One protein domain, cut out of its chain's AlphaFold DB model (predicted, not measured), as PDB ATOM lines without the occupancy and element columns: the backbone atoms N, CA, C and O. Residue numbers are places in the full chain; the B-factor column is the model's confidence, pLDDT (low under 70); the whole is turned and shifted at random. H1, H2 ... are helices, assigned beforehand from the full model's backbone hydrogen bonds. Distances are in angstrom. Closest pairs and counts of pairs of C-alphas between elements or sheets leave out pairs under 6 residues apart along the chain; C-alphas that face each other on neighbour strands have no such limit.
ATOM      1  N   ARG A 140     136.388 114.775  73.082       90.44
ATOM      2  CA  ARG A 140     137.714 114.833  73.720       90.44
ATOM      3  C   ARG A 140     137.704 115.640  75.016       90.44
ATOM      4  O   ARG A 140     138.427 115.309  75.952       90.44
ATOM      5  N   GLU A 141     136.900 116.693  75.073       91.00
ATOM      6  CA  GLU A 141     136.753 117.524  76.263       91.00
ATOM      7  C   GLU A 141     135.954 116.806  77.347       91.00
ATOM      8  O   GLU A 141     136.301 116.922  78.521       91.00
ATOM      9  N   VAL A 142     134.948 116.011  76.958       92.44
ATOM     10  CA  VAL A 142     134.226 115.117  77.876       92.44
ATOM     11  C   VAL A 142     135.199 114.134  78.531       92.44
ATOM     12  O   VAL A 142     135.202 113.988  79.749       92.44
ATOM     13  N   GLU A 143     136.069 113.486  77.756       91.69
ATOM     14  CA  GLU A 143     137.059 112.560  78.320       91.69
ATOM     15  C   GLU A 143     138.073 113.275  79.226       91.69
ATOM     16  O   GLU A 143     138.378 112.793  80.320       91.69
ATOM     17  N   ARG A 144     138.541 114.470  78.833       94.06
ATOM     18  CA  ARG A 144     139.407 115.305  79.682       94.06
ATOM     19  C   ARG A 144     138.729 115.646  81.006       94.06
ATOM     20  O   ARG A 144     139.380 115.584  82.047       94.06
ATOM     21  N   LEU A 145     137.445 115.988  80.987       94.38
ATOM     22  CA  LEU A 145     136.681 116.369  82.173       94.38
ATOM     23  C   LEU A 145     136.719 115.280  83.254       94.38
ATOM     24  O   LEU A 145     136.960 115.586  84.417       94.38
ATOM     25  N   PHE A 146     136.554 114.013  82.865       93.69
ATOM     26  CA  PHE A 146     136.587 112.875  83.792       93.69
ATOM     27  C   PHE A 146     137.997 112.445  84.215       93.69
ATOM     28  O   PHE A 146     138.132 111.586  85.083       93.69
ATOM     29  N   SER A 147     139.042 113.035  83.630       92.06
ATOM     30  CA  SER A 147     140.429 112.844  84.076       92.06
ATOM     31  C   SER A 147     140.847 113.804  85.199       92.06
ATOM     32  O   SER A 147     141.900 113.614  85.806       92.06
ATOM     33  N   LEU A 148     140.035 114.831  85.474       93.94
ATOM     34  CA  LEU A 148     140.271 115.796  86.547       93.94
ATOM     35  C   LEU A 148     139.965 115.188  87.920       93.94
ATOM     36  O   LEU A 148     139.233 114.205  88.043       93.94
ATOM     37  N   ASN A 149     140.490 115.809  88.977       94.38
ATOM     38  CA  ASN A 149     140.077 115.440  90.328       94.38
ATOM     39  C   ASN A 149     138.620 115.858  90.591       94.38
ATOM     40  O   ASN A 149     138.070 116.714  89.899       94.38
ATOM     41  N   THR A 150     137.993 115.276  91.615       93.75
ATOM     42  CA  THR A 150     136.561 115.455  91.892       93.75
ATOM     43  C   THR A 150     136.142 116.922  91.984       93.75
ATOM     44  O   THR A 150     135.116 117.294  91.425       93.75
ATOM     45  N   ASN A 151     136.922 117.768  92.660       94.12
ATOM     46  CA  ASN A 151     136.553 119.170  92.857       94.12
ATOM     47  C   ASN A 151     136.678 119.971  91.556       94.12
ATOM     48  O   ASN A 151     135.739 120.673  91.184       94.12
ATOM     49  N   GLU A 152     137.797 119.821  90.846       94.69
ATOM     50  CA  GLU A 152     138.035 120.476  89.552       94.69
ATOM     51  C   GLU A 152     137.006 120.048  88.504       94.69
ATOM     52  O   GLU A 152     136.462 120.882  87.783       94.69
ATOM     53  N   MET A 153     136.685 118.752  88.458       95.31
ATOM     54  CA  MET A 153     135.658 118.211  87.574       95.31
ATOM     55  C   MET A 153     134.305 118.882  87.831       95.31
ATOM     56  O   MET A 153     133.648 119.320  86.891       95.31
ATOM     57  N   LEU A 154     133.870 118.988  89.090       93.69
ATOM     58  CA  LEU A 154     132.575 119.594  89.425       93.69
ATOM     59  C   LEU A 154     132.529 121.090  89.114       93.69
ATOM     60  O   LEU A 154     131.489 121.585  88.664       93.69
ATOM     61  N   GLU A 155     133.635 121.799  89.342       93.31
ATOM     62  CA  GLU A 155     133.755 123.207  88.973       93.31
ATOM     63  C   GLU A 155     133.622 123.376  87.456       93.31
ATOM     64  O   GLU A 155     132.829 124.197  86.993       93.31
ATOM     65  N   GLU A 156     134.310 122.550  86.672       92.00
ATOM     66  CA  GLU A 156     134.242 122.611  85.214       92.00
ATOM     67  C   GLU A 156     132.838 122.228  84.696       92.00
ATOM     68  O   GLU A 156     132.276 122.927  83.853       92.00
ATOM     69  N   ILE A 157     132.189 121.207  85.280       92.06
ATOM     70  CA  ILE A 157     130.789 120.833  84.980       92.06
ATOM     71  C   ILE A 157     129.828 122.010  85.201       92.06
ATOM     72  O   ILE A 157     128.810 122.120  84.518       92.06
ATOM     73  N   SER A 158     130.101 122.890  86.169       89.31
ATOM     74  CA  SER A 158     129.231 124.036  86.471       89.31
ATOM     75  C   SER A 158     129.168 125.081  85.352       89.31
ATOM     76  O   SER A 158     128.208 125.854  85.293       89.31
ATOM     77  N   ARG A 159     130.152 125.077  84.447       88.44
ATOM     78  CA  ARG A 159     130.261 126.030  83.334       88.44
ATOM     79  C   ARG A 159     129.383 125.639  82.146       88.44
ATOM     80  O   ARG A 159     128.929 126.516  81.414       88.44
ATOM     81  N   TYR A 160     129.091 124.348  81.996       87.81
ATOM     82  CA  TYR A 160     128.261 123.826  80.914       87.81
ATOM     83  C   TYR A 160     126.768 123.950  81.212       87.81
ATOM     84  O   TYR A 160     126.304 123.836  82.350       87.81
ATOM     85  N   LYS A 161     125.988 124.156  80.149       82.12
ATOM     86  CA  LYS A 161     124.524 124.238  80.185       82.12
ATOM     87  C   LYS A 161     123.935 123.403  79.048       82.12
ATOM     88  O   LYS A 161     124.639 123.059  78.107       82.12
ATOM     89  N   LYS A 162     122.626 123.141  79.114       86.44
ATOM     90  CA  LYS A 162     121.839 122.558  78.010       86.44
ATOM     91  C   LYS A 162     122.404 121.202  77.548       86.44
ATOM     92  O   LYS A 162     122.660 120.362  78.411       86.44
ATOM     93  N   SER A 163     122.561 120.969  76.243       88.00
ATOM     94  CA  SER A 163     122.958 119.665  75.694       88.00
ATOM     95  C   SER A 163     124.301 119.167  76.228       88.00
ATOM     96  O   SER A 163     124.413 117.995  76.579       88.00
ATOM     97  N   ALA A 164     125.287 120.050  76.416       91.38
ATOM     98  CA  ALA A 164     126.573 119.672  76.996       91.38
ATOM     99  C   ALA A 164     126.423 119.069  78.403       91.38
ATOM    100  O   ALA A 164     127.058 118.066  78.723       91.38
ATOM    101  N   TYR A 165     125.541 119.635  79.234       91.56
ATOM    102  CA  TYR A 165     125.280 119.105  80.573       91.56
ATOM    103  C   TYR A 165     124.661 117.701  80.523       91.56
ATOM    104  O   TYR A 165     125.041 116.837  81.310       91.56
ATOM    105  N   GLU A 166     123.746 117.460  79.583       91.69
ATOM    106  CA  GLU A 166     123.139 116.146  79.355       91.69
ATOM    107  C   GLU A 166     124.163 115.116  78.867       91.69
ATOM    108  O   GLU A 166     124.220 114.015  79.411       91.69
ATOM    109  N   VAL A 167     125.019 115.483  77.908       94.50
ATOM    110  CA  VAL A 167     126.114 114.625  77.425       94.50
ATOM    111  C   VAL A 167     127.016 114.209  78.578       94.50
ATOM    112  O   VAL A 167     127.277 113.021  78.762       94.50
ATOM    113  N   ILE A 168     127.450 115.170  79.396       94.75
ATOM    114  CA  ILE A 168     128.287 114.886  80.564       94.75
ATOM    115  C   ILE A 168     127.553 113.947  81.526       94.75
ATOM    116  O   ILE A 168     128.151 112.991  82.013       94.75
ATOM    117  N   ALA A 169     126.266 114.185  81.787       93.50
ATOM    118  CA  ALA A 169     125.455 113.355  82.672       93.50
ATOM    119  C   ALA A 169     125.363 111.904  82.153       93.50
ATOM    120  O   ALA A 169     125.595 110.951  82.899       93.50
ATOM    121  N   CYS A 170     125.070 111.713  80.868       92.69
ATOM    122  CA  CYS A 170     125.013 110.392  80.241       92.69
ATOM    123  C   CYS A 170     126.362 109.669  80.325       92.69
ATOM    124  O   CYS A 170     126.409 108.521  80.771       92.69
ATOM    125  N   THR A 171     127.456 110.352  79.987       93.31
ATOM    126  CA  THR A 171     128.803 109.773  80.031       93.31
ATOM    127  C   THR A 171     129.233 109.440  81.456       93.31
ATOM    128  O   THR A 171     129.734 108.347  81.698       93.31
ATOM    129  N   ALA A 172     128.988 110.325  82.427       93.44
ATOM    130  CA  ALA A 172     129.251 110.057  83.841       93.44
ATOM    131  C   ALA A 172     128.494 108.814  84.318       93.44
ATOM    132  O   ALA A 172     129.076 107.940  84.961       93.44
ATOM    133  N   ARG A 173     127.204 108.705  83.976       91.75
ATOM    134  CA  ARG A 173     126.383 107.548  84.341       91.75
ATOM    135  C   ARG A 173     126.934 106.256  83.746       91.75
ATOM    136  O   ARG A 173     126.992 105.260  84.464       91.75
ATOM    137  N   GLU A 174     127.338 106.269  82.481       91.50
ATOM    138  CA  GLU A 174     127.932 105.099  81.832       91.50
ATOM    139  C   GLU A 174     129.267 104.723  82.480       91.50
ATOM    140  O   GLU A 174     129.441 103.585  82.903       91.50
ATOM    141  N   LYS A 175     130.165 105.692  82.688       92.00
ATOM    142  CA  LYS A 175     131.465 105.460  83.334       92.00
ATOM    143  C   LYS A 175     131.335 104.905  84.755       92.00
ATOM    144  O   LYS A 175     132.146 104.064  85.147       92.00
ATOM    145  N   CYS A 176     130.328 105.335  85.519       91.19
ATOM    146  CA  CYS A 176     130.009 104.739  86.818       91.19
ATOM    147  C   CYS A 176     129.561 103.274  86.667       91.19
ATOM    148  O   CYS A 176     130.073 102.408  87.369       91.19
ATOM    149  N   LYS A 177     128.653 102.977  85.727       88.94
ATOM    150  CA  LYS A 177     128.141 101.613  85.494       88.94
ATOM    151  C   LYS A 177     129.203 100.643  84.987       88.94
ATOM    152  O   LYS A 177     129.224  99.487  85.397       88.94
ATOM    153  N   THR A 178     130.094 101.094  84.108       90.50
ATOM    154  CA  THR A 178     131.171 100.261  83.556       90.50
ATOM    155  C   THR A 178     132.361 100.122  84.509       90.50
ATOM    156  O   THR A 178     133.345  99.480  84.152       90.50
ATOM    157  N   GLY A 179     132.330 100.766  85.682       88.81
ATOM    158  CA  GLY A 179     133.431 100.751  86.647       88.81
ATOM    159  C   GLY A 179     134.669 101.540  86.207       88.81
ATOM    160  O   GLY A 179     135.760 101.283  86.704       88.81
ATOM    161  N   GLN A 180     134.530 102.496  85.281       91.38
ATOM    162  CA  GLN A 180     135.617 103.426  84.938       91.38
ATOM    163  C   GLN A 180     135.788 104.508  86.013       91.38
ATOM    164  O   GLN A 180     136.896 104.986  86.238       91.38
ATOM    165  N   ILE A 181     134.699 104.870  86.697       90.62
ATOM    166  CA  ILE A 181     134.719 105.692  87.910       90.62
ATOM    167  C   ILE A 181     134.354 104.776  89.077       90.62
ATOM    168  O   ILE A 181     133.211 104.345  89.189       90.62
ATOM    169  N   THR A 182     135.326 104.475  89.940       89.12
ATOM    170  CA  THR A 182     135.145 103.571  91.094       89.12
ATOM    171  C   THR A 182     135.198 104.284  92.442       89.12
ATOM    172  O   THR A 182     134.848 103.701  93.467       89.12
ATOM    173  N   ASP A 183     135.671 105.529  92.473       90.88
ATOM    174  CA  ASP A 183     135.792 106.295  93.708       90.88
ATOM    175  C   ASP A 183     134.412 106.720  94.234       90.88
ATOM    176  O   ASP A 183     133.693 107.500  93.605       90.88
ATOM    177  N   LEU A 184     134.048 106.228  95.421       89.88
ATOM    178  CA  LEU A 184     132.745 106.486  96.041       89.88
ATOM    179  C   LEU A 184     132.502 107.970  96.328       89.88
ATOM    180  O   LEU A 184     131.347 108.403  96.311       89.88
ATOM    181  N   VAL A 185     133.552 108.751  96.603       92.06
ATOM    182  CA  VAL A 185     133.422 110.199  96.832       92.06
ATOM    183  C   VAL A 185     132.986 110.884  95.538       92.06
ATOM    184  O   VAL A 185     132.004 111.628  95.530       92.06
ATOM    185  N   THR A 186     133.644 110.554  94.429       93.19
ATOM    186  CA  THR A 186     133.327 111.044  93.085       93.19
ATOM    187  C   THR A 186     131.930 110.622  92.642       93.19
ATOM    188  O   THR A 186     131.153 111.470  92.199       93.19
ATOM    189  N   ILE A 187     131.553 109.352  92.830       92.50
ATOM    190  CA  ILE A 187     130.212 108.855  92.477       92.50
ATOM    191  C   ILE A 187     129.132 109.608  93.263       92.50
ATOM    192  O   ILE A 187     128.160 110.080  92.670       92.50
ATOM    193  N   ARG A 188     129.299 109.786  94.583       92.50
ATOM    194  CA  ARG A 188     128.350 110.554  95.415       92.50
ATOM    195  C   ARG A 188     128.237 112.004  94.963       92.50
ATOM    196  O   ARG A 188     127.129 112.546  94.925       92.50
ATOM    197  N   ALA A 189     129.359 112.628  94.618       93.75
ATOM    198  CA  ALA A 189     129.369 114.005  94.154       93.75
ATOM    199  C   ALA A 189     128.642 114.163  92.810       93.75
ATOM    200  O   ALA A 189     127.820 115.068  92.668       93.75
ATOM    201  N   LEU A 190     128.861 113.246  91.862       93.88
ATOM    202  CA  LEU A 190     128.138 113.205  90.588       93.88
ATOM    203  C   LEU A 190     126.638 112.954  90.798       93.88
ATOM    204  O   LEU A 190     125.820 113.693  90.257       93.88
ATOM    205  N   CYS A 191     126.261 111.989  91.644       92.12
ATOM    206  CA  CYS A 191     124.854 111.733  91.976       92.12
ATOM    207  C   CYS A 191     124.176 112.981  92.549       92.12
ATOM    208  O   CYS A 191     123.089 113.350  92.117       92.12
ATOM    209  N   THR A 192     124.854 113.684  93.457       93.25
ATOM    210  CA  THR A 192     124.355 114.943  94.027       93.25
ATOM    211  C   THR A 192     124.217 116.020  92.950       93.25
ATOM    212  O   THR A 192     123.195 116.699  92.880       93.25
ATOM    213  N   ARG A 193     125.223 116.165  92.078       92.44
ATOM    214  CA  ARG A 193     125.252 117.183  91.019       92.44
ATOM    215  C   ARG A 193     124.139 116.990  89.993       92.44
ATOM    216  O   ARG A 193     123.533 117.979  89.581       92.44
ATOM    217  N   PHE A 194     123.897 115.748  89.583       92.00
ATOM    218  CA  PHE A 194     122.930 115.389  88.545       92.00
ATOM    219  C   PHE A 194     121.564 114.945  89.092       92.00
ATOM    220  O   PHE A 194     120.661 114.674  88.304       92.00
ATOM    221  N   GLY A 195     121.388 114.901  90.417       89.81
ATOM    222  CA  GLY A 195     120.137 114.494  91.061       89.81
ATOM    223  C   GLY A 195     119.806 113.012  90.872       89.81
ATOM    224  O   GLY A 195     118.637 112.654  90.740       89.81
ATOM    225  N   TRP A 196     120.821 112.152  90.799       91.56
ATOM    226  CA  TRP A 196     120.636 110.709  90.669       91.56
ATOM    227  C   TRP A 196     120.574 110.015  92.022       91.56
ATOM    228  O   TRP A 196     121.183 110.458  92.993       91.56
ATOM    229  N   ASP A 197     119.893 108.874  92.042       86.62
ATOM    230  CA  ASP A 197     119.927 107.962  93.174       86.62
ATOM    231  C   ASP A 197     121.207 107.114  93.159       86.62
ATOM    232  O   ASP A 197     121.566 106.523  92.137       86.62
ATOM    233  N   LEU A 198     121.889 107.060  94.304       81.88
ATOM    234  CA  LEU A 198     123.163 106.366  94.477       81.88
ATOM    235  C   LEU A 198     122.998 104.841  94.399       81.88
ATOM    236  O   LEU A 198     123.895 104.156  93.906       81.88
ATOM    237  N   GLU A 199     121.860 104.305  94.850       79.19
ATOM    238  CA  GLU A 199     121.601 102.857  94.850       79.19
ATOM    239  C   GLU A 199     121.598 102.267  93.432       79.19
ATOM    240  O   GLU A 199     121.971 101.110  93.238       79.19
ATOM    241  N   GLY A 200     121.277 103.077  92.418       74.31
ATOM    242  CA  GLY A 200     121.308 102.678  91.008       74.31
ATOM    243  C   GLY A 200     122.707 102.467  90.412       74.31
ATOM    244  O   GLY A 200     122.801 102.114  89.237       74.31
ATOM    245  N   PHE A 201     123.774 102.708  91.181       71.50
ATOM    246  CA  PHE A 201     125.171 102.553  90.751       71.50
ATOM    247  C   PHE A 201     125.968 101.538  91.578       71.50
ATOM    248  O   PHE A 201     127.070 101.174  91.180       71.50
TER     249      PHE A 201
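AT A GLANCE: This is residues 140 to 201 of the 203 residues of an uncharacterized protein of Bacillus sp. UMTAT18 (UniProt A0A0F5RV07). Four helices make a small compact cluster: H2 and H4 lie side by side, with H3, the longest, over H4 and H1 over H2. The printed part has 62 residues, 42 of them in H1, H2, H3 and H4, in that order; it is all helix, with a radius of gyration of the C-alphas of 10.6 A and spans of 27 by 20 by 19 A.

IN THESE COORDINATES: Find C-alpha 163 at (122.958, 119.665, 75.694); from there H3 runs 21.2 A to residue 177. H4 holds residues 184 to 194, 15.2 A, ending at (122.930, 115.389, 88.545). H1 is residues 140 to 147 and H2 residues 150 to 157.

HOW THE PARTS SIT: H3 and H4, a helical hairpin, only just touch, with 3 pairs of C-alphas within 8 A, the closest Ala 169 and Phe 194 at 6.7 A. H2 touches H4, closest at C-alphas 150 and 186, 5.6 A. In each helix every O i to N i+4 pair is within hydrogen-bond range.

THE WHOLE: The printed part has no cut, no link is long, and no printed residue is under 70 in pLDDT.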